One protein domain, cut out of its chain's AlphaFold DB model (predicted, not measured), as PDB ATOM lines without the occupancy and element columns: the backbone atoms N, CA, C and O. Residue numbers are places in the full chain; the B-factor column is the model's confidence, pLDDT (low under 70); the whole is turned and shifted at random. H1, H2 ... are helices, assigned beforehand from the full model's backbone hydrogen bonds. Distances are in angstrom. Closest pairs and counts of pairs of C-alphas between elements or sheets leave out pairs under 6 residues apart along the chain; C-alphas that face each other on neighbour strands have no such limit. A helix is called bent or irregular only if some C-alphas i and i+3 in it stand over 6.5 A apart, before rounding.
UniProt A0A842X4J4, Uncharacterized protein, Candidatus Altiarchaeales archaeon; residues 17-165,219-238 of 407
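What this domain is: This is residues 17 to 165 and 219 to 238 of the 407 residues of an uncharacterized protein of Candidatus Altiarchaeales archaeon (UniProt A0A842X4J4). A kinked helix, H8, runs through the core between H7 and H9 in a bundle of three, while H1 crosses over H8 and H9 and the short H2 crosses the beginning of H8. On the side of H8 away from H9 is a helical hairpin, H3 and H4; at one end of the longest axis, the far part of the loop of residues 87 to 109 reaches out together with the small H6. You have 169 printed residues with nine named helices, H1 to H9 in chain order, and no named strand; the class is all helix. The whole is compact, with a radius of gyration of the C-alphas of 16.0 A, yet only just elongated, with spans of 49 by 33 by 26 A.

Where its parts are: Begin at Asn 17 and go on to C-alpha 23 at (145.650, 95.494, 156.676), where H1 starts; it holds residues 23 to 38 and is 21.9 A long from first to last C-alpha. Next come H2, residues 40 to 46, 11.3 A, H3, residues 49 to 59, 15.3 A, and H4, residues 62 to 73, 16.4 A. H5, residues 83 to 86, and H6, residues 110 to 113, are short, at 5.0 A and 5.3 A. H7 takes residues 119 to 133 over 21.0 A. Find C-alpha 137 at (151.226, 98.435, 134.047); from there H8 runs to residue 155, 26.5 A, with a kink of 27 degrees near residue 147. H9, residues 219 to 237, is 26.0 A long and ends at C-alpha 237 at (143.871, 102.277, 133.218); it is neither bent nor irregular, but only just: C-alphas 219 and 222 are 6.3 A apart.

How they stand to each other: Start from H8, the hub, which touches six other helices. H7, H8 and H9 form an up and down bundle, helices side by side in which each runs against the one before it. H7 and H8 are a helical hairpin at a shallow tilt of 18 degrees, with the closest C-alphas, those of Ala 131 and Gln 140, 4.1 A apart. H9 touches H8 at a shallow tilt of 31 degrees, opposite ways; look at C-alphas 152 and 225, the closest, 6.0 A apart. H1 touches H8 at a steep tilt of 49 degrees, closest at the C-alphas of Cys 30 and Cys 145, 5.1 A. H1 also touches H9 at a steep tilt of 46 degrees, with the C-alphas of Ser 33 and Ser 230 closest at 5.1 A. H2 is about perpendicular to H8, at 84 degrees, and touches its residues 137 to 142 alone; the C-alphas of Cys 45 and Cys 138 are closest, 4.8 A apart. H3 and H4 are the other helical hairpin, at a shallow tilt of 13 degrees, closest at the C-alphas of Lys 57 and Gly 65, 3.9 A. H3 and H5 each only just touch H8, with 3 pairs of C-alphas within 8 A; the closest are Tyr 52 and Arg 142 at 6.8 A, and Pro 84 and Thr 146 at 7.1 A. H6 touches no helix. In H1, H3, H4 and H7 every O i to N i+4 pair is within hydrogen-bond range; H8 and H9 each have 13 of 15, H2 has 0 of 3 but 4 of 4 O i to N i+3 pairs, and H5 and H6 are too short for an O i to N i+4 pair.

The domain as a whole: The two C-alphas farthest apart are those of Gln 41 and Asn 108, 51.5 A. Residues 166 to 218 are cut out, and C-alphas 165 and 219 are 27.7 A apart across the cut. Of the links printed whole, H5 to H6 is long, with 23 residues. The mean pLDDT of the printed part is 89.5; it falls under 70 at residues 17 to 20, 103 to 111, 114 and 162 to 165.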
ATOM      1  N   ASN A  17     147.794 101.981 166.775       41.34
ATOM      2  CA  ASN A  17     147.030 103.020 166.104       41.34
ATOM      3  C   ASN A  17     145.861 102.327 165.403       41.34
ATOM      4  O   ASN A  17     146.082 101.425 164.599       41.34
ATOM      5  N   ALA A  18     144.634 102.688 165.788       43.00
ATOM      6  CA  ALA A  18     143.442 102.180 165.122       43.00
ATOM      7  C   ALA A  18     143.527 102.568 163.648       43.00
ATOM      8  O   ALA A  18     143.770 103.733 163.319       43.00
ATOM      9  N   LEU A  19     143.394 101.568 162.798       47.78
ATOM     10  CA  LEU A  19     143.438 101.686 161.362       47.78
ATOM     11  C   LEU A  19     142.072 102.088 160.849       47.78
ATOM     12  O   LEU A  19     141.066 101.962 161.538       47.78
ATOM     13  N   ALA A  20     142.052 102.605 159.628       59.66
ATOM     14  CA  ALA A  20     140.795 102.820 158.948       59.66
ATOM     15  C   ALA A  20     140.160 101.502 158.534       59.66
ATOM     16  O   ALA A  20     138.999 101.227 158.750       59.66
ATOM     17  N   TRP A  21     140.953 100.663 157.913       82.69
ATOM     18  CA  TRP A  21     140.592  99.296 157.643       82.69
ATOM     19  C   TRP A  21     141.770  98.482 158.130       82.69
ATOM     20  O   TRP A  21     142.903  98.981 158.147       82.69
ATOM     21  N   GLY A  22     141.534  97.262 158.591       86.38
ATOM     22  CA  GLY A  22     142.673  96.433 158.919       86.38
ATOM     23  C   GLY A  22     143.497  96.141 157.651       86.38
ATOM     24  O   GLY A  22     143.060  96.408 156.518       86.38
ATOM     25  N   PRO A  23     144.752  95.688 157.807       89.38
ATOM     26  CA  PRO A  23     145.650  95.494 156.676       89.38
ATOM     27  C   PRO A  23     145.075  94.523 155.638       89.38
ATOM     28  O   PRO A  23     145.316  94.691 154.443       89.38
ATOM     29  N   GLU A  24     144.288  93.538 156.073       92.81
ATOM     30  CA  GLU A  24     143.731  92.540 155.167       92.81
ATOM     31  C   GLU A  24     142.566  93.095 154.343       92.81
ATOM     32  O   GLU A  24     142.509  92.843 153.137       92.81
ATOM     33  N   ALA A  25     141.700  93.937 154.917       92.94
ATOM     34  CA  ALA A  25     140.678  94.633 154.140       92.94
ATOM     35  C   ALA A  25     141.299  95.551 153.072       92.94
ATOM     36  O   ALA A  25     140.862  95.547 151.921       92.94
ATOM     37  N   HIS A  26     142.373  96.281 153.402       94.44
ATOM     38  CA  HIS A  26     143.098  97.092 152.416       94.44
ATOM     39  C   HIS A  26     143.701  96.260 151.279       94.44
ATOM     40  O   HIS A  26     143.601  96.639 150.104       94.44
ATOM     41  N   ARG A  27     144.285  95.108 151.615       95.94
ATOM     42  CA  ARG A  27     144.799  94.158 150.630       95.94
ATOM     43  C   ARG A  27     143.688  93.657 149.711       95.94
ATOM     44  O   ARG A  27     143.882  93.631 148.492       95.94
ATOM     45  N   GLN A  28     142.527  93.325 150.267       96.19
ATOM     46  CA  GLN A  28     141.368  92.885 149.497       96.19
ATOM     47  C   GLN A  28     140.866  93.985 148.550       96.19
ATOM     48  O   GLN A  28     140.726  93.739 147.352       96.19
ATOM     49  N   PHE A  29     140.720  95.223 149.035       95.88
ATOM     50  CA  PHE A  29     140.303  96.366 148.219       95.88
ATOM     51  C   PHE A  29     141.189  96.583 146.987       95.88
ATOM     52  O   PHE A  29     140.691  96.752 145.867       95.88
ATOM     53  N   CYS A  30     142.510  96.563 147.187       98.00
ATOM     54  CA  CYS A  30     143.488  96.672 146.109       98.00
ATOM     55  C   CYS A  30     143.335  95.511 145.119       98.00
ATOM     56  O   CYS A  30     143.195  95.746 143.918       98.00
ATOM     57  N   ARG A  31     143.333  94.262 145.600       97.69
ATOM     58  CA  ARG A  31     143.329  93.068 144.739       97.69
ATOM     59  C   ARG A  31     142.046  92.936 143.933       97.69
ATOM     60  O   ARG A  31     142.127  92.678 142.733       97.69
ATOM     61  N   ASP A  32     140.894  93.185 144.540       96.88
ATOM     62  CA  ASP A  32     139.609  93.121 143.845       96.88
ATOM     63  C   ASP A  32     139.488  94.217 142.793       96.88
ATOM     64  O   ASP A  32     139.116  93.945 141.650       96.88
ATOM     65  N   SER A  33     139.887  95.447 143.131       97.62
ATOM     66  CA  SER A  33     139.894  96.557 142.174       97.62
ATOM     67  C   SER A  33     140.859  96.286 141.016       97.62
ATOM     68  O   SER A  33     140.510  96.501 139.852       97.62
ATOM     69  N   VAL A  34     142.054  95.754 141.305       98.31
ATOM     70  CA  VAL A  34     143.055  95.421 140.283       98.31
ATOM     71  C   VAL A  34     142.578  94.289 139.383       98.31
ATOM     72  O   VAL A  34     142.632  94.410 138.160       98.31
ATOM     73  N   SER A  35     142.078  93.206 139.970       98.00
ATOM     74  CA  SER A  35     141.543  92.058 139.242       98.00
ATOM     75  C   SER A  35     140.389  92.466 138.327       98.00
ATOM     76  O   SER A  35     140.386  92.130 137.142       98.00
ATOM     77  N   LYS A  36     139.452  93.267 138.843       96.94
ATOM     78  CA  LYS A  36     138.296  93.759 138.093       96.94
ATOM     79  C   LYS A  36     138.701  94.667 136.934       96.94
ATOM     80  O   LYS A  36     138.135  94.557 135.849       96.94
ATOM     81  N   VAL A  37     139.664  95.566 137.153       97.12
ATOM     82  CA  VAL A  37     139.999  96.600 136.168       97.12
ATOM     83  C   VAL A  37     141.128  96.208 135.237       97.12
ATOM     84  O   VAL A  37     140.986  96.489 134.058       97.12
ATOM     85  N   TRP A  38     142.223  95.597 135.692       97.62
ATOM     86  CA  TRP A  38     143.366  95.190 134.853       97.62
ATOM     87  C   TRP A  38     143.388  93.686 134.534       97.62
ATOM     88  O   TRP A  38     144.073  93.285 133.591       97.62
ATOM     89  N   GLY A  39     142.611  92.871 135.252       97.75
ATOM     90  CA  GLY A  39     142.571  91.414 135.114       97.75
ATOM     91  C   GLY A  39     143.450  90.692 136.140       97.75
ATOM     92  O   GLY A  39     144.426  91.243 136.643       97.75
ATOM     93  N   GLN A  40     143.142  89.418 136.406       97.88
ATOM     94  CA  GLN A  40     143.834  88.578 137.401       97.88
ATOM     95  C   GLN A  40     145.360  88.517 137.208       97.88
ATOM     96  O   GLN A  40     146.124  88.576 138.166       97.88
ATOM     97  N   GLN A  41     145.832  88.484 135.959       97.62
ATOM     98  CA  GLN A  41     147.265  88.482 135.638       97.62
ATOM     99  C   GLN A  41     148.028  89.709 136.167       97.62
ATOM    100  O   GLN A  41     149.223  89.612 136.451       97.62
ATOM    101  N   ALA A  42     147.357  90.855 136.335       98.06
ATOM    102  CA  ALA A  42     147.974  92.078 136.839       98.06
ATOM    103  C   ALA A  42     148.331  91.988 138.331       98.06
ATOM    104  O   ALA A  42     149.208  92.720 138.784       98.06
ATOM    105  N   LEU A  43     147.741  91.051 139.082       98.25
ATOM    106  CA  LEU A  43     148.098  90.811 140.485       98.25
ATOM    107  C   LEU A  43     149.548  90.343 140.650       98.25
ATOM    108  O   LEU A  43     150.161  90.603 141.683       98.25
ATOM    109  N   SER A  44     150.137  89.725 139.618       97.94
ATOM    110  CA  SER A  44     151.560  89.356 139.624       97.94
ATOM    111  C   SER A  44     152.486  90.566 139.814       97.94
ATOM    112  O   SER A  44     153.558  90.427 140.403       97.94
ATOM    113  N   CYS A  45     152.054  91.770 139.426       98.19
ATOM    114  CA  CYS A  45     152.807  93.008 139.626       98.19
ATOM    115  C   CYS A  45     153.026  93.374 141.103       98.19
ATOM    116  O   CYS A  45     153.958  94.121 141.411       98.19
ATOM    117  N   LEU A  46     152.192  92.855 142.012       98.12
ATOM    118  CA  LEU A  46     152.302  93.087 143.455       98.12
ATOM    119  C   LEU A  46     153.377  92.206 144.114       98.12
ATOM    120  O   LEU A  46     153.781  92.488 145.234       98.12
ATOM    121  N   SER A  47     153.866  91.165 143.428       97.38
ATOM    122  CA  SER A  47     154.862  90.233 143.987       97.38
ATOM    123  C   SER A  47     156.299  90.771 143.979       97.38
ATOM    124  O   SER A  47     157.136  90.323 144.762       97.38
ATOM    125  N   ASP A  48     156.600  91.752 143.123       97.69
ATOM    126  CA  ASP A  48     157.934  92.350 143.008       97.69
ATOM    127  C   ASP A  48     158.117  93.493 144.021       97.69
ATOM    128  O   ASP A  48     157.996  94.686 143.708       97.69
ATOM    129  N   GLN A  49     158.399  93.093 145.262       97.88
ATOM    130  CA  GLN A  49     158.572  93.987 146.411       97.88
ATOM    131  C   GLN A  49     159.790  94.914 146.251       97.88
ATOM    132  O   GLN A  49     159.763  96.070 146.669       97.88
ATOM    133  N   VAL A  50     160.861  94.448 145.598       98.19
ATOM    134  CA  VAL A  50     162.074  95.254 145.383       98.19
ATOM    135  C   VAL A  50     161.796  96.385 144.398       98.19
ATOM    136  O   VAL A  50     162.201  97.527 144.636       98.19
ATOM    137  N   ALA A  51     161.084  96.112 143.300       97.88
ATOM    138  CA  ALA A  51     160.677  97.171 142.387       97.88
ATOM    139  C   ALA A  51     159.719  98.166 143.054       97.88
ATOM    140  O   ALA A  51     159.869  99.366 142.823       97.88
ATOM    141  N   TYR A  52     158.817  97.706 143.928       98.38
ATOM    142  CA  TYR A  52     157.991  98.604 144.736       98.38
ATOM    143  C   TYR A  52     158.835  99.535 145.622       98.38
ATOM    144  O   TYR A  52     158.679 100.752 145.559       98.38
ATOM    145  N   CYS A  53     159.800  99.010 146.383       98.31
ATOM    146  CA  CYS A  53     160.660  99.853 147.220       98.31
ATOM    147  C   CYS A  53     161.495 100.858 146.405       98.31
ATOM    148  O   CYS A  53     161.755 101.974 146.857       98.31
ATOM    149  N   ASN A  54     161.879 100.505 145.175       97.56
ATOM    150  CA  ASN A  54     162.530 101.440 144.253       97.56
ATOM    151  C   ASN A  54     161.582 102.540 143.743       97.56
ATOM    152  O   ASN A  54     162.040 103.640 143.435       97.56
ATOM    153  N   GLU A  55     160.281 102.267 143.632       96.81
ATOM    154  CA  GLU A  55     159.260 103.282 143.346       96.81
ATOM    155  C   GLU A  55     159.066 104.200 144.557       96.81
ATOM    156  O   GLU A  55     159.164 105.417 144.408       96.81
ATOM    157  N   VAL A  56     158.928 103.637 145.762       97.25
ATOM    158  CA  VAL A  56     158.870 104.393 147.027       97.25
ATOM    159  C   VAL A  56     160.061 105.337 147.157       97.25
ATOM    160  O   VAL A  56     159.875 106.521 147.423       97.25
ATOM    161  N   LYS A  57     161.279 104.857 146.885       97.50
ATOM    162  CA  LYS A  57     162.500 105.676 146.889       97.50
ATOM    163  C   LYS A  57     162.387 106.926 146.009       97.50
ATOM    164  O   LYS A  57     162.898 107.983 146.370       97.50
ATOM    165  N   LYS A  58     161.751 106.811 144.841       96.06
ATOM    166  CA  LYS A  58     161.581 107.930 143.899       96.06
ATOM    167  C   LYS A  58     160.516 108.923 144.363       96.06
ATOM    168  O   LYS A  58     160.636 110.102 144.056       96.06
ATOM    169  N   VAL A  59     159.490 108.437 145.057       94.75
ATOM    170  CA  VAL A  59     158.305 109.217 145.444       94.75
ATOM    171  C   VAL A  59     158.489 109.875 146.810       94.75
ATOM    172  O   VAL A  59     158.333 111.084 146.937       94.75
ATOM    173  N   LEU A  60     158.859 109.084 147.816       95.38
ATOM    174  CA  LEU A  60     158.996 109.500 149.216       95.38
ATOM    175  C   LEU A  60     160.457 109.769 149.622       95.38
ATOM    176  O   LEU A  60     160.724 110.259 150.717       95.38
ATOM    177  N   GLY A  61     161.415 109.478 148.737       96.94
ATOM    178  CA  GLY A  61     162.837 109.754 148.934       96.94
ATOM    179  C   GLY A  61     163.661 108.560 149.424       96.94
ATOM    180  O   GLY A  61     163.156 107.485 149.745       96.94
ATOM    181  N   GLU A  62     164.979 108.770 149.482       97.62
ATOM    182  CA  GLU A  62     165.985 107.741 149.793       97.62
ATOM    183  C   GLU A  62     165.742 107.026 151.129       97.62
ATOM    184  O   GLU A  62     165.910 105.811 151.201       97.62
ATOM    185  N   SER A  63     165.317 107.759 152.167       96.94
ATOM    186  CA  SER A  63     165.065 107.178 153.494       96.94
ATOM    187  C   SER A  63     163.940 106.147 153.449       96.94
ATOM    188  O   SER A  63     164.161 104.999 153.812       96.94
ATOM    189  N   ALA A  64     162.773 106.519 152.912       96.56
ATOM    190  CA  ALA A  64     161.625 105.619 152.817       96.56
ATOM    191  C   ALA A  64     161.931 104.394 151.936       96.56
ATOM    192  O   ALA A  64     161.553 103.269 152.257       96.56
ATOM    193  N   GLY A  65     162.679 104.588 150.844       97.75
ATOM    194  CA  GLY A  65     163.163 103.484 150.017       97.75
ATOM    195  C   GLY A  65     164.063 102.504 150.778       97.75
ATOM    196  O   GLY A  65     163.919 101.291 150.630       97.75
ATOM    197  N   ALA A  66     164.974 103.022 151.606       97.94
ATOM    198  CA  ALA A  66     165.847 102.204 152.441       97.94
ATOM    199  C   ALA A  66     165.064 101.459 153.530       97.94
ATOM    200  O   ALA A  66     165.289 100.264 153.711       97.94
ATOM    201  N   ASP A  67     164.119 102.120 154.199       97.12
ATOM    202  CA  ASP A  67     163.252 101.501 155.210       97.12
ATOM    203  C   ASP A  67     162.439 100.342 154.608       97.12
ATOM    204  O   ASP A  67     162.389  99.250 155.174       97.12
ATOM    205  N   CYS A  68     161.922 100.532 153.393       98.38
ATOM    206  CA  CYS A  68     161.231  99.498 152.624       98.38
ATOM    207  C   CYS A  68     162.126  98.291 152.304       98.38
ATOM    208  O   CYS A  68     161.756  97.148 152.572       98.38
ATOM    209  N   LEU A  69     163.337  98.520 151.785       98.31
ATOM    210  CA  LEU A  69     164.278  97.433 151.490       98.31
ATOM    211  C   LEU A  69     164.747  96.705 152.760       98.31
ATOM    212  O   LEU A  69     164.931  95.488 152.743       98.31
ATOM    213  N   ASN A  70     164.911  97.431 153.867       98.06
ATOM    214  CA  ASN A  70     165.256  96.853 155.163       98.06
ATOM    215  C   ASN A  70     164.131  95.960 155.704       98.06
ATOM    216  O   ASN A  70     164.425  94.908 156.270       98.06
ATOM    217  N   ALA A  71     162.863  96.331 155.497       97.69
ATOM    218  CA  ALA A  71     161.718  95.498 155.861       97.69
ATOM    219  C   ALA A  71     161.744  94.155 155.109       97.69
ATOM    220  O   ALA A  71     161.657  93.100 155.743       97.69
ATOM    221  N   ILE A  72     162.003  94.175 153.793       97.88
ATOM    222  CA  ILE A  72     162.186  92.950 152.992       97.88
ATOM    223  C   ILE A  72     163.334  92.102 153.555       97.88
ATOM    224  O   ILE A  72     163.186  90.897 153.754       97.88
ATOM    225  N   ALA A  73     164.481  92.721 153.855       97.88
ATOM    226  CA  ALA A  73     165.643  92.020 154.407       97.88
ATOM    227  C   ALA A  73     165.374  91.404 155.795       97.88
ATOM    228  O   ALA A  73     165.989  90.399 156.153       97.88
ATOM    229  N   ALA A  74     164.443  91.979 156.559       97.38
ATOM    230  CA  ALA A  74     163.971  91.448 157.835       97.38
ATOM    231  C   ALA A  74     162.910  90.337 157.687       97.38
ATOM    232  O   ALA A  74     162.454  89.799 158.695       97.38
ATOM    233  N   GLY A  75     162.526  89.975 156.457       96.94
ATOM    234  CA  GLY A  75     161.491  88.979 156.177       96.94
ATOM    235  C   GLY A  75     160.064  89.501 156.355       96.94
ATOM    236  O   GLY A  75     159.143  88.698 156.488       96.94
ATOM    237  N   VAL A  76     159.875  90.824 156.386       96.25
ATOM    238  CA  VAL A  76     158.547  91.447 156.389       96.25
ATOM    239  C   VAL A  76     158.028  91.470 154.954       96.25
ATOM    240  O   VAL A  76     158.718  91.937 154.049       96.25
ATOM    241  N   GLU A  77     156.812  90.970 154.744       95.88
ATOM    242  CA  GLU A  77     156.131  91.081 153.455       95.88
ATOM    243  C   GLU A  77     155.764  92.545 153.189       95.88
ATOM    244  O   GLU A  77     155.034  93.165 153.964       95.88
ATOM    245  N   VAL A  78     156.261  93.095 152.082       97.31
ATOM    246  CA  VAL A  78     155.922  94.447 151.639       97.31
ATOM    247  C   VAL A  78     154.868  94.369 150.537       97.31
ATOM    248  O   VAL A  78     155.193  94.191 149.363       97.31
ATOM    249  N   ASP A  79     153.599  94.526 150.913       97.69
ATOM    250  CA  ASP A  79     152.484  94.674 149.970       97.69
ATOM    251  C   ASP A  79     152.190  96.177 149.765       97.69
ATOM    252  O   ASP A  79     152.012  96.896 150.753       97.69
ATOM    253  N   PRO A  80     152.123  96.696 148.521       97.88
ATOM    254  CA  PRO A  80     151.842  98.111 148.265       97.88
ATOM    255  C   PRO A  80     150.569  98.637 148.936       97.88
ATOM    256  O   PRO A  80     150.496  99.814 149.276       97.88
ATOM    257  N   SER A  81     149.571  97.773 149.135       96.81
ATOM    258  CA  SER A  81     148.306  98.128 149.786       96.81
ATOM    259  C   SER A  81     148.391  98.239 151.309       96.81
ATOM    260  O   SER A  81     147.459  98.751 151.912       96.81
ATOM    261  N   THR A  82     149.477  97.793 151.945       95.31
ATOM    262  CA  THR A  82     149.639  97.833 153.412       95.31
ATOM    263  C   THR A  82     150.942  98.494 153.861       95.31
ATOM    264  O   THR A  82     151.064  98.886 155.022       95.31
ATOM    265  N   ALA A  83     151.900  98.688 152.951       96.38
ATOM    266  CA  ALA A  83     153.195  99.301 153.222       96.38
ATOM    267  C   ALA A  83     153.135 100.698 153.877       96.38
ATOM    268  O   ALA A  83     153.919 100.898 154.813       96.38
ATOM    269  N   PRO A  84     152.219 101.629 153.501       95.12
ATOM    270  CA  PRO A  84     151.994 102.885 154.237       95.12
ATOM    271  C   PRO A  84     151.960 102.708 155.753       95.12
ATOM    272  O   PRO A  84     152.596 103.442 156.505       95.12
ATOM    273  N   LEU A  85     151.286 101.657 156.202       89.31
ATOM    274  CA  LEU A  85     151.172 101.343 157.607       89.31
ATOM    275  C   LEU A  85     152.320 100.465 158.114       89.31
ATOM    276  O   LEU A  85     152.991 100.824 159.076       89.31
ATOM    277  N   VAL A  86     152.503  99.288 157.512       91.44
ATOM    278  CA  VAL A  86     153.348  98.219 158.074       91.44
ATOM    279  C   VAL A  86     154.830  98.583 158.009       91.44
ATOM    280  O   VAL A  86     155.598  98.217 158.897       91.44
ATOM    281  N   VAL A  87     155.226  99.311 156.967       94.06
ATOM    282  CA  VAL A  87     156.623  99.673 156.715       94.06
ATOM    283  C   VAL A  87     156.895 101.105 157.158       94.06
ATOM    284  O   VAL A  87     157.877 101.349 157.854       94.06
ATOM    285  N   PHE A  88     156.033 102.050 156.772       93.25
ATOM    286  CA  PHE A  88     156.292 103.478 156.994       93.25
ATOM    287  C   PHE A  88     155.651 104.027 158.269       93.25
ATOM    288  O   PHE A  88     156.038 105.106 158.714       93.25
ATOM    289  N   ASN A  89     154.719 103.289 158.887       89.94
ATOM    290  CA  ASN A  89     153.957 103.736 160.055       89.94
ATOM    291  C   ASN A  89     153.372 105.150 159.852       89.94
ATOM    292  O   ASN A  89     153.431 106.000 160.742       89.94
ATOM    293  N   ASP A  90     152.817 105.399 158.663       88.00
ATOM    294  CA  ASP A  90     152.423 106.721 158.163       88.00
ATOM    295  C   ASP A  90     151.080 107.233 158.722       88.00
ATOM    296  O   ASP A  90     150.243 107.820 158.042       88.00
ATOM    297  N   VAL A  91     150.847 107.002 160.011       84.44
ATOM    298  CA  VAL A  91     149.537 107.183 160.650       84.44
ATOM    299  C   VAL A  91     149.009 108.615 160.540       84.44
ATOM    300  O   VAL A  91     147.800 108.817 160.478       84.44
ATOM    301  N   GLU A  92     149.891 109.613 160.489       85.56
ATOM    302  CA  GLU A  92     149.521 111.032 160.386       85.56
ATOM    303  C   GLU A  92     148.848 111.384 159.055       85.56
ATOM    304  O   GLU A  92     148.037 112.309 159.001       85.56
ATOM    305  N   ASN A  93     149.109 110.612 158.002       88.75
ATOM    306  CA  ASN A  93     148.570 110.868 156.677       88.75
ATOM    307  C   ASN A  93     147.268 110.110 156.379       88.75
ATOM    308  O   ASN A  93     146.785 110.143 155.253       88.75
ATOM    309  N   HIS A  94     146.688 109.403 157.352       86.00
ATOM    310  CA  HIS A  94     145.514 108.550 157.115       86.00
ATOM    311  C   HIS A  94     144.185 109.222 157.502       86.00
ATOM    312  O   HIS A  94     143.117 108.645 157.302       86.00
ATOM    313  N   TYR A  95     144.223 110.442 158.041       86.12
ATOM    314  CA  TYR A  95     143.032 111.132 158.537       86.12
ATOM    315  C   TYR A  95     142.260 111.879 157.439       86.12
ATOM    316  O   TYR A  95     142.832 112.356 156.460       86.12
ATOM    317  N   ASN A  96     140.948 112.024 157.639       87.06
ATOM    318  CA  ASN A  96     140.082 112.879 156.827       87.06
ATOM    319  C   ASN A  96     139.118 113.655 157.728       87.06
ATOM    320  O   ASN A  96     138.119 113.111 158.186       87.06
ATOM    321  N   TYR A  97     139.385 114.933 157.971       83.75
ATOM    322  CA  TYR A  97     138.559 115.735 158.871       83.75
ATOM    323  C   TYR A  97     137.465 116.539 158.153       83.75
ATOM    324  O   TYR A  97     136.556 117.052 158.812       83.75
ATOM    325  N   ASP A  98     137.487 116.587 156.816       83.50
ATOM    326  CA  ASP A  98     136.521 117.345 156.005       83.50
ATOM    327  C   ASP A  98     135.079 116.850 156.213       83.50
ATOM    328  O   ASP A  98     134.124 117.640 156.241       83.50
ATOM    329  N   ASP A  99     134.917 115.539 156.427       77.88
ATOM    330  CA  ASP A  99     133.625 114.867 156.568       77.88
ATOM    331  C   ASP A  99     133.452 114.132 157.911       77.88
ATOM    332  O   ASP A  99     133.200 112.926 157.965       77.88
ATOM    333  N   CYS A 100     133.582 114.860 159.029       79.00
ATOM    334  CA  CYS A 100     133.314 114.281 160.348       79.00
ATOM    335  C   CYS A 100     131.864 113.746 160.444       79.00
ATOM    336  O   CYS A 100     130.929 114.554 160.337       79.00
ATOM    337  N   PRO A 101     131.653 112.442 160.739       73.06
ATOM    338  CA  PRO A 101     130.329 111.799 160.728       73.06
ATOM    339  C   PRO A 101     129.417 112.277 161.868       73.06
ATOM    340  O   PRO A 101     128.224 111.982 161.919       73.06
ATOM    341  N   LEU A 102     129.962 113.046 162.809       72.81
ATOM    342  CA  LEU A 102     129.240 113.594 163.943       72.81
ATOM    343  C   LEU A 102     128.815 115.035 163.639       72.81
ATOM    344  O   LEU A 102     129.347 115.992 164.192       72.81
ATOM    345  N   ALA A 103     127.827 115.215 162.762       62.66
ATOM    346  CA  ALA A 103     127.369 116.546 162.342       62.66
ATOM    347  C   ALA A 103     126.988 117.476 163.523       62.66
ATOM    348  O   ALA A 103     127.237 118.678 163.483       62.66
ATOM    349  N   TRP A 104     126.456 116.916 164.617       61.75
ATOM    350  CA  TRP A 104     126.089 117.638 165.846       61.75
ATOM    351  C   TRP A 104     127.294 118.057 166.717       61.75
ATOM    352  O   TRP A 104     127.155 118.896 167.610       61.75
ATOM    353  N   VAL A 105     128.477 117.483 166.470       58.53
ATOM    354  CA  VAL A 105     129.737 117.793 167.164       58.53
ATOM    355  C   VAL A 105     130.381 119.051 166.607       58.53
ATOM    356  O   VAL A 105     130.904 119.833 167.396       58.53
ATOM    357  N   ARG A 106     130.285 119.298 165.293       57.06
ATOM    358  CA  ARG A 106     130.932 120.454 164.647       57.06
ATOM    359  C   ARG A 106     130.572 121.792 165.301       57.06
ATOM    360  O   ARG A 106     131.392 122.692 165.321       57.06
ATOM    361  N   THR A 107     129.372 121.923 165.871       61.34
ATOM    362  CA  THR A 107     128.899 123.179 166.483       61.34
ATOM    363  C   THR A 107     129.237 123.340 167.966       61.34
ATOM    364  O   THR A 107     129.249 124.462 168.457       61.34
ATOM    365  N   ASN A 108     129.443 122.250 168.713       59.84
ATOM    366  CA  ASN A 108     129.525 122.297 170.184       59.84
ATOM    367  C   ASN A 108     130.745 121.588 170.776       59.84
ATOM    368  O   ASN A 108     131.039 121.750 171.958       59.84
ATOM    369  N   ASN A 109     131.419 120.768 169.979       63.34
ATOM    370  CA  ASN A 109     132.469 119.855 170.398       63.34
ATOM    371  C   ASN A 109     133.565 119.830 169.326       63.34
ATOM    372  O   ASN A 109     134.024 118.751 168.957       63.34
ATOM    373  N   GLU A 110     133.969 121.012 168.840       64.81
ATOM    374  CA  GLU A 110     135.014 121.168 167.817       64.81
ATOM    375  C   GLU A 110     136.186 120.237 168.099       64.81
ATOM    376  O   GLU A 110     136.543 119.491 167.210       64.81
ATOM    377  N   TRP A 111     136.646 120.131 169.350       66.12
ATOM    378  CA  TRP A 111     137.729 119.231 169.764       66.12
ATOM    379  C   TRP A 111     137.663 117.802 169.169       66.12
ATOM    380  O   TRP A 111     138.685 117.279 168.757       66.12
ATOM    381  N   ILE A 112     136.493 117.163 169.039       71.69
ATOM    382  CA  ILE A 112     136.380 115.808 168.448       71.69
ATOM    383  C   ILE A 112     136.629 115.825 166.926       71.69
ATOM    384  O   ILE A 112     137.244 114.901 166.399       71.69
ATOM    385  N   CYS A 113     136.160 116.855 166.222       73.44
ATOM    386  CA  CYS A 113     136.221 116.979 164.759       73.44
ATOM    387  C   CYS A 113     137.129 118.143 164.291       73.44
ATOM    388  O   CYS A 113     136.958 118.612 163.173       73.44
ATOM    389  N   SER A 114     138.036 118.662 165.128       65.88
ATOM    390  CA  SER A 114     138.781 119.915 164.876       65.88
ATOM    391  C   SER A 114     140.082 119.707 164.111       65.88
ATOM    392  O   SER A 114     140.990 120.529 164.217       65.88
ATOM    393  N   GLY A 115     140.222 118.588 163.408       71.12
ATOM    394  CA  GLY A 115     141.308 118.470 162.451       71.12
ATOM    395  C   GLY A 115     140.985 119.299 161.210       71.12
ATOM    396  O   GLY A 115     139.819 119.490 160.868       71.12
ATOM    397  N   GLU A 116     142.015 119.817 160.555       75.94
ATOM    398  CA  GLU A 116     141.870 120.498 159.272       75.94
ATOM    399  C   GLU A 116     142.365 119.577 158.155       75.94
ATOM    400  O   GLU A 116     143.403 118.926 158.292       75.94
ATOM    401  N   GLY A 117     141.613 119.543 157.054       86.50
ATOM    402  CA  GLY A 117     142.015 118.920 155.800       86.50
ATOM    403  C   GLY A 117     141.761 117.417 155.687       86.50
ATOM    404  O   GLY A 117     141.159 116.758 156.542       86.50
ATOM    405  N   ASN A 118     142.263 116.883 154.578       91.12
ATOM    406  CA  ASN A 118     142.114 115.494 154.173       91.12
ATOM    407  C   ASN A 118     143.462 114.943 153.684       91.12
ATOM    408  O   ASN A 118     143.620 114.680 152.487       91.12
ATOM    409  N   PRO A 119     144.450 114.774 154.587       91.81
ATOM    410  CA  PRO A 119     145.763 114.256 154.213       91.81
ATOM    411  C   PRO A 119     145.677 112.868 153.564       91.81
ATOM    412  O   PRO A 119     146.423 112.588 152.629       91.81
ATOM    413  N   ALA A 120     144.705 112.037 153.963       92.38
ATOM    414  CA  ALA A 120     144.440 110.756 153.309       92.38
ATOM    415  C   ALA A 120     144.065 110.931 151.830       92.38
ATOM    416  O   ALA A 120     144.622 110.282 150.945       92.38
ATOM    417  N   GLY A 121     143.150 111.854 151.536       94.00
ATOM    418  CA  GLY A 121     142.785 112.204 150.168       94.00
ATOM    419  C   GLY A 121     143.966 112.759 149.371       94.00
ATOM    420  O   GLY A 121     144.162 112.367 148.222       94.00
ATOM    421  N   GLU A 122     144.781 113.625 149.973       95.19
ATOM    422  CA  GLU A 122     145.960 114.214 149.326       95.19
ATOM    423  C   GLU A 122     147.012 113.154 148.964       95.19
ATOM    424  O   GLU A 122     147.461 113.105 147.814       95.19
ATOM    425  N   GLN A 123     147.347 112.252 149.895       95.62
ATOM    426  CA  GLN A 123     148.262 111.141 149.623       95.62
ATOM    427  C   GLN A 123     147.704 110.193 148.561       95.62
ATOM    428  O   GLN A 123     148.427 109.797 147.643       95.62
ATOM    429  N   ALA A 124     146.409 109.863 148.632       96.62
ATOM    430  CA  ALA A 124     145.761 109.040 147.618       96.62
ATOM    431  C   ALA A 124     145.914 109.658 146.219       96.62
ATOM    432  O   ALA A 124     146.339 108.980 145.285       96.62
ATOM    433  N   GLN A 125     145.636 110.959 146.078       96.62
ATOM    434  CA  GLN A 125     145.752 111.664 144.801       96.62
ATOM    435  C   GLN A 125     147.195 111.755 144.298       96.62
ATOM    436  O   GLN A 125     147.422 111.614 143.095       96.62
ATOM    437  N   MET A 126     148.176 111.932 145.188       97.12
ATOM    438  CA  MET A 126     149.592 111.886 144.816       97.12
ATOM    439  C   MET A 126     149.952 110.532 144.185       97.12
ATOM    440  O   MET A 126     150.494 110.486 143.075       97.12
ATOM    441  N   TRP A 127     149.601 109.426 144.847       97.94
ATOM    442  CA  TRP A 127     149.857 108.071 144.351       97.94
ATOM    443  C   TRP A 127     149.079 107.745 143.072       97.94
ATOM    444  O   TRP A 127     149.640 107.165 142.140       97.94
ATOM    445  N   TYR A 128     147.827 108.190 142.959       97.88
ATOM    446  CA  TYR A 128     147.069 108.072 141.714       97.88
ATOM    447  C   TYR A 128     147.669 108.904 140.580       97.88
ATOM    448  O   TYR A 128     147.635 108.468 139.431       97.88
ATOM    449  N   GLY A 129     148.268 110.060 140.869       96.88
ATOM    450  CA  GLY A 129     149.024 110.843 139.890       96.88
ATOM    451  C   GLY A 129     150.212 110.065 139.320       96.88
ATOM    452  O   GLY A 129     150.406 110.037 138.104       96.88
ATOM    453  N   ILE A 130     150.953 109.362 140.179       97.06
ATOM    454  CA  ILE A 130     152.055 108.476 139.768       97.06
ATOM    455  C   ILE A 130     151.531 107.309 138.931       97.06
ATOM    456  O   ILE A 130     152.106 106.995 137.889       97.06
ATOM    457  N   ALA A 131     150.417 106.700 139.348       97.75
ATOM    458  CA  ALA A 131     149.788 105.625 138.597       97.75
ATOM    459  C   ALA A 131     149.373 106.094 137.191       97.75
ATOM    460  O   ALA A 131     149.724 105.456 136.206       97.75
ATOM    461  N   LYS A 132     148.710 107.252 137.069       96.75
ATOM    462  CA  LYS A 132     148.294 107.839 135.777       96.75
ATOM    463  C   LYS A 132     149.477 108.201 134.883       96.75
ATOM    464  O   LYS A 132     149.388 108.065 133.667       96.75
ATOM    465  N   GLY A 133     150.569 108.684 135.475       96.00
ATOM    466  CA  GLY A 133     151.766 109.107 134.747       96.00
ATOM    467  C   GLY A 133     152.686 107.966 134.305       96.00
ATOM    468  O   GLY A 133     153.649 108.217 133.586       96.00
ATOM    469  N   SER A 134     152.431 106.729 134.737       97.12
ATOM    470  CA  SER A 134     153.299 105.589 134.447       97.12
ATOM    471  C   SER A 134     152.894 104.843 133.174       97.12
ATOM    472  O   SER A 134     151.734 104.480 132.994       97.12
ATOM    473  N   GLU A 135     153.877 104.504 132.339       95.56
ATOM    474  CA  GLU A 135     153.700 103.637 131.164       95.56
ATOM    475  C   GLU A 135     153.668 102.141 131.526       95.56
ATOM    476  O   GLU A 135     153.046 101.331 130.841       95.56
ATOM    477  N   SER A 136     154.337 101.752 132.617       97.50
ATOM    478  CA  SER A 136     154.403 100.360 133.069       97.50
ATOM    479  C   SER A 136     153.144  99.989 133.838       97.50
ATOM    480  O   SER A 136     152.900 100.552 134.907       97.50
ATOM    481  N   MET A 137     152.402  98.984 133.356       97.56
ATOM    482  CA  MET A 137     151.226  98.435 134.047       97.56
ATOM    483  C   MET A 137     151.537  98.063 135.501       97.56
ATOM    484  O   MET A 137     150.744  98.365 136.386       97.56
ATOM    485  N   CYS A 138     152.694  97.455 135.778       98.38
ATOM    486  CA  CYS A 138     153.024  97.066 137.146       98.38
ATOM    487  C   CYS A 138     153.250  98.264 138.066       98.38
ATOM    488  O   CYS A 138     152.800  98.245 139.207       98.38
ATOM    489  N   THR A 139     153.866  99.330 137.564       98.19
ATOM    490  CA  THR A 139     153.999 100.578 138.320       98.19
ATOM    491  C   THR A 139     152.636 101.252 138.515       98.19
ATOM    492  O   THR A 139     152.367 101.739 139.609       98.19
ATOM    493  N   GLN A 140     151.739 101.217 137.515       98.12
ATOM    494  CA  GLN A 140     150.358 101.701 137.680       98.12
ATOM    495  C   GLN A 140     149.640 100.955 138.809       98.12
ATOM    496  O   GLN A 140     149.067 101.585 139.689       98.12
ATOM    497  N   VAL A 141     149.706  99.620 138.802       98.56
ATOM    498  CA  VAL A 141     149.049  98.746 139.785       98.56
ATOM    499  C   VAL A 141     149.602  98.967 141.194       98.56
ATOM    500  O   VAL A 141     148.826  99.154 142.127       98.56
ATOM    501  N   ARG A 142     150.928  99.002 141.371       98.56
ATOM    502  CA  ARG A 142     151.550  99.222 142.687       98.56
ATOM    503  C   ARG A 142     151.246 100.609 143.257       98.56
ATOM    504  O   ARG A 142     150.883 100.726 144.430       98.56
ATOM    505  N   ALA A 143     151.343 101.648 142.425       98.38
ATOM    506  CA  ALA A 143     151.005 103.011 142.824       98.38
ATOM    507  C   ALA A 143     149.505 103.152 143.130       98.38
ATOM    508  O   ALA A 143     149.148 103.739 144.147       98.38
ATOM    509  N   PHE A 144     148.630 102.546 142.317       98.56
ATOM    510  CA  PHE A 144     147.194 102.483 142.595       98.56
ATOM    511  C   PHE A 144     146.918 101.810 143.939       98.56
ATOM    512  O   PHE A 144     146.202 102.381 144.752       98.56
ATOM    513  N   CYS A 145     147.511 100.647 144.212       98.44
ATOM    514  CA  CYS A 145     147.283  99.943 145.471       98.44
ATOM    515  C   CYS A 145     147.767 100.740 146.687       98.44
ATOM    516  O   CYS A 145     147.053 100.800 147.687       98.44
ATOM    517  N   THR A 146     148.892 101.449 146.570       98.00
ATOM    518  CA  THR A 146     149.347 102.374 147.624       98.00
ATOM    519  C   THR A 146     148.362 103.531 147.818       98.00
ATOM    520  O   THR A 146     147.973 103.833 148.941       98.00
ATOM    521  N   GLY A 147     147.877 104.141 146.732       97.62
ATOM    522  CA  GLY A 147     146.860 105.196 146.797       97.62
ATOM    523  C   GLY A 147     145.512 104.712 147.342       97.62
ATOM    524  O   GLY A 147     144.854 105.437 148.086       97.62
ATOM    525  N   SER A 148     145.129 103.468 147.036       97.62
ATOM    526  CA  SER A 148     143.873 102.854 147.478       97.62
ATOM    527  C   SER A 148     143.800 102.710 148.993       97.62
ATOM    528  O   SER A 148     142.728 102.890 149.570       97.62
ATOM    529  N   PHE A 149     144.943 102.483 149.645       95.56
ATOM    530  CA  PHE A 149     145.048 102.446 151.098       95.56
ATOM    531  C   PHE A 149     144.633 103.789 151.718       95.56
ATOM    532  O   PHE A 149     143.728 103.844 152.556       95.56
ATOM    533  N   TYR A 150     145.233 104.893 151.260       95.50
ATOM    534  CA  TYR A 150     144.895 106.230 151.756       95.50
ATOM    535  C   TYR A 150     143.470 106.634 151.360       95.50
ATOM    536  O   TYR A 150     142.733 107.210 152.159       95.50
ATOM    537  N   HIS A 151     143.031 106.267 150.153       94.69
ATOM    538  CA  HIS A 151     141.674 106.544 149.700       94.69
ATOM    539  C   HIS A 151     140.648 105.857 150.599       94.69
ATOM    540  O   HIS A 151     139.800 106.543 151.159       94.69
ATOM    541  N   ALA A 152     140.749 104.542 150.808       93.50
ATOM    542  CA  ALA A 152     139.873 103.803 151.716       93.50
ATOM    543  C   ALA A 152     139.939 104.370 153.145       93.50
ATOM    544  O   ALA A 152     138.911 104.470 153.818       93.50
ATOM    545  N   SER A 153     141.119 104.833 153.572       90.56
ATOM    546  CA  SER A 153     141.297 105.484 154.872       90.56
ATOM    547  C   SER A 153     140.446 106.739 155.047       90.56
ATOM    548  O   SER A 153     139.840 106.934 156.101       90.56
ATOM    549  N   SER A 154     140.283 107.529 153.984       89.75
ATOM    550  CA  SER A 154     139.427 108.721 154.002       89.75
ATOM    551  C   SER A 154     137.928 108.411 154.194       89.75
ATOM    552  O   SER A 154     137.152 109.298 154.572       89.75
ATOM    553  N   TYR A 155     137.503 107.160 153.978       86.38
ATOM    554  CA  TYR A 155     136.118 106.715 154.171       86.38
ATOM    555  C   TYR A 155     135.833 106.170 155.566       86.38
ATOM    556  O   TYR A 155     134.669 106.087 155.947       86.38
ATOM    557  N   PHE A 156     136.855 105.857 156.363       85.44
ATOM    558  CA  PHE A 156     136.600 105.203 157.635       85.44
ATOM    559  C   PHE A 156     136.111 106.160 158.728       85.44
ATOM    560  O   PHE A 156     136.779 107.159 159.013       85.44
ATOM    561  N   PRO A 157     135.010 105.835 159.434       81.62
ATOM    562  CA  PRO A 157     134.435 106.730 160.431       81.62
ATOM    563  C   PRO A 157     135.375 107.119 161.580       81.62
ATOM    564  O   PRO A 157     135.304 108.252 162.056       81.62
ATOM    565  N   LEU A 158     136.262 106.220 162.032       81.44
ATOM    566  CA  LEU A 158     137.173 106.537 163.138       81.44
ATOM    567  C   LEU A 158     138.284 107.507 162.709       81.44
ATOM    568  O   LEU A 158     138.590 108.431 163.457       81.44
ATOM    569  N   LEU A 159     138.827 107.398 161.494       80.25
ATOM    570  CA  LEU A 159     139.879 108.313 161.017       80.25
ATOM    571  C   LEU A 159     139.363 109.714 160.653       80.25
ATOM    572  O   LEU A 159     140.132 110.591 160.259       80.25
ATOM    573  N   ARG A 160     138.065 109.953 160.841       80.25
ATOM    574  CA  ARG A 160     137.430 111.265 160.695       80.25
ATOM    575  C   ARG A 160     137.282 112.015 162.023       80.25
ATOM    576  O   ARG A 160     136.615 113.045 162.090       80.25
ATOM    577  N   VAL A 161     137.886 111.491 163.094       76.69
ATOM    578  CA  VAL A 161     137.791 112.004 164.468       76.69
ATOM    579  C   VAL A 161     139.196 112.182 165.065       76.69
ATOM    580  O   VAL A 161     139.999 111.259 165.068       76.69
ATOM    581  N   SER A 162     139.502 113.363 165.617       59.38
ATOM    582  CA  SER A 162     140.855 113.771 166.063       59.38
ATOM    583  C   SER A 162     141.316 113.124 167.386       59.38
ATOM    584  O   SER A 162     142.507 113.059 167.688       59.38
ATOM    585  N   HIS A 163     140.391 112.588 168.190       60.03
ATOM    586  CA  HIS A 163     140.683 112.055 169.530       60.03
ATOM    587  C   HIS A 163     140.336 110.576 169.684       60.03
ATOM    588  O   HIS A 163     139.551 110.171 170.546       60.03
ATOM    589  N   LEU A 164     140.973 109.754 168.855       61.66
ATOM    590  CA  LEU A 164     140.783 108.308 168.843       61.66
ATOM    591  C   LEU A 164     141.349 107.567 170.053       61.66
ATOM    592  O   LEU A 164     140.959 106.425 170.269       61.66
ATOM    593  N   GLN A 165     142.194 108.187 170.882       57.22
ATOM    594  CA  GLN A 165     142.864 107.505 172.002       57.22
ATOM    595  C   GLN A 165     141.914 106.789 172.982       57.22
ATOM    596  O   GLN A 165     142.328 105.849 173.650       57.22
ATOM    597  N   ALA A 219     127.169  97.130 152.878       84.56
ATOM    598  CA  ALA A 219     126.326  97.877 151.950       84.56
ATOM    599  C   ALA A 219     126.624  99.384 151.915       84.56
ATOM    600  O   ALA A 219     126.554  99.997 150.849       84.56
ATOM    601  N   ASP A 220     126.934  99.989 153.065       83.62
ATOM    602  CA  ASP A 220     127.100 101.442 153.150       83.62
ATOM    603  C   ASP A 220     128.564 101.864 152.962       83.62
ATOM    604  O   ASP A 220     128.847 102.805 152.216       83.62
ATOM    605  N   GLU A 221     129.513 101.178 153.607       85.69
ATOM    606  CA  GLU A 221     130.916 101.593 153.613       85.69
ATOM    607  C   GLU A 221     131.787 100.790 152.642       85.69
ATOM    608  O   GLU A 221     132.495 101.392 151.829       85.69
ATOM    609  N   TYR A 222     131.756  99.456 152.704       89.00
ATOM    610  CA  TYR A 222     132.633  98.611 151.881       89.00
ATOM    611  C   TYR A 222     132.333  98.777 150.386       89.00
ATOM    612  O   TYR A 222     133.235  99.067 149.596       89.00
ATOM    613  N   ASP A 223     131.059  98.682 150.001       90.00
ATOM    614  CA  ASP A 223     130.618  98.838 148.615       90.00
ATOM    615  C   ASP A 223     130.894 100.244 148.084       90.00
ATOM    616  O   ASP A 223     131.305 100.412 146.932       90.00
ATOM    617  N   ALA A 224     130.721 101.278 148.912       89.44
ATOM    618  CA  ALA A 224     131.052 102.646 148.530       89.44
ATOM    619  C   ALA A 224     132.554 102.800 148.245       89.44
ATOM    620  O   ALA A 224     132.926 103.376 147.217       89.44
ATOM    621  N   VAL A 225     133.417 102.252 149.108       92.69
ATOM    622  CA  VAL A 225     134.871 102.234 148.891       92.69
ATOM    623  C   VAL A 225     135.204 101.474 147.607       92.69
ATOM    624  O   VAL A 225     135.868 102.022 146.729       92.69
ATOM    625  N   MET A 226     134.685 100.259 147.436       94.12
ATOM    626  CA  MET A 226     134.977  99.422 146.273       94.12
ATOM    627  C   MET A 226     134.489 100.012 144.952       94.12
ATOM    628  O   MET A 226     135.184  99.908 143.934       94.12
ATOM    629  N   ASN A 227     133.327 100.663 144.939       92.94
ATOM    630  CA  ASN A 227     132.814 101.344 143.756       92.94
ATOM    631  C   ASN A 227     133.693 102.540 143.371       92.94
ATOM    632  O   ASN A 227     134.048 102.676 142.196       92.94
ATOM    633  N   ASN A 228     134.109 103.357 144.345       94.69
ATOM    634  CA  ASN A 228     134.998 104.496 144.098       94.69
ATOM    635  C   ASN A 228     136.397 104.045 143.655       94.69
ATOM    636  O   ASN A 228     136.930 104.576 142.680       94.69
ATOM    637  N   LEU A 229     136.964 103.016 144.292       96.44
ATOM    638  CA  LEU A 229     138.253 102.441 143.900       96.44
ATOM    639  C   LEU A 229     138.202 101.808 142.508       96.44
ATOM    640  O   LEU A 229     139.111 102.026 141.711       96.44
ATOM    641  N   SER A 230     137.129 101.082 142.175       95.31
ATOM    642  CA  SER A 230     136.926 100.519 140.832       95.31
ATOM    643  C   SER A 230     136.847 101.612 139.762       95.31
ATOM    644  O   SER A 230     137.385 101.452 138.661       95.31
ATOM    645  N   LEU A 231     136.159 102.718 140.065       94.31
ATOM    646  CA  LEU A 231     136.030 103.859 139.162       94.31
ATOM    647  C   LEU A 231     137.385 104.541 138.946       94.31
ATOM    648  O   LEU A 231     137.786 104.756 137.802       94.31
ATOM    649  N   GLU A 232     138.111 104.819 140.028       95.69
ATOM    650  CA  GLU A 232     139.430 105.447 139.968       95.69
ATOM    651  C   GLU A 232     140.442 104.554 139.238       95.69
ATOM    652  O   GLU A 232     141.149 105.016 138.344       95.69
ATOM    653  N   ALA A 233     140.451 103.251 139.528       96.94
ATOM    654  CA  ALA A 233     141.239 102.264 138.800       96.94
ATOM    655  C   ALA A 233     140.940 102.291 137.295       96.94
ATOM    656  O   ALA A 233     141.857 102.308 136.470       96.94
ATOM    657  N   SER A 234     139.656 102.319 136.922       96.19
ATOM    658  CA  SER A 234     139.234 102.365 135.516       96.19
ATOM    659  C   SER A 234     139.721 103.635 134.824       96.19
ATOM    660  O   SER A 234     140.166 103.575 133.675       96.19
ATOM    661  N   TYR A 235     139.688 104.766 135.534       93.94
ATOM    662  CA  TYR A 235     140.210 106.036 135.045       93.94
ATOM    663  C   TYR A 235     141.733 106.011 134.861       93.94
ATOM    664  O   TYR A 235     142.230 106.478 133.839       93.94
ATOM    665  N   ILE A 236     142.473 105.412 135.799       95.75
ATOM    666  CA  ILE A 236     143.929 105.237 135.693       95.75
ATOM    667  C   ILE A 236     144.284 104.355 134.492       95.75
ATOM    668  O   ILE A 236     145.158 104.718 133.705       95.75
ATOM    669  N   ARG A 237     143.605 103.211 134.324       94.81
ATOM    670  CA  ARG A 237     143.871 102.277 133.218       94.81
ATOM    671  C   ARG A 237     143.552 102.896 131.858       94.81
ATOM    672  O   ARG A 237     144.291 102.684 130.900       94.81
ATOM    673  N   ASN A 238     142.436 103.618 131.766       92.31
ATOM    674  CA  ASN A 238     141.901 104.146 130.515       92.31
ATOM    675  C   ASN A 238     141.527 105.633 130.660       92.31
ATOM    676  O   ASN A 238     140.337 105.968 130.691       92.31
TER     677      ASN A 238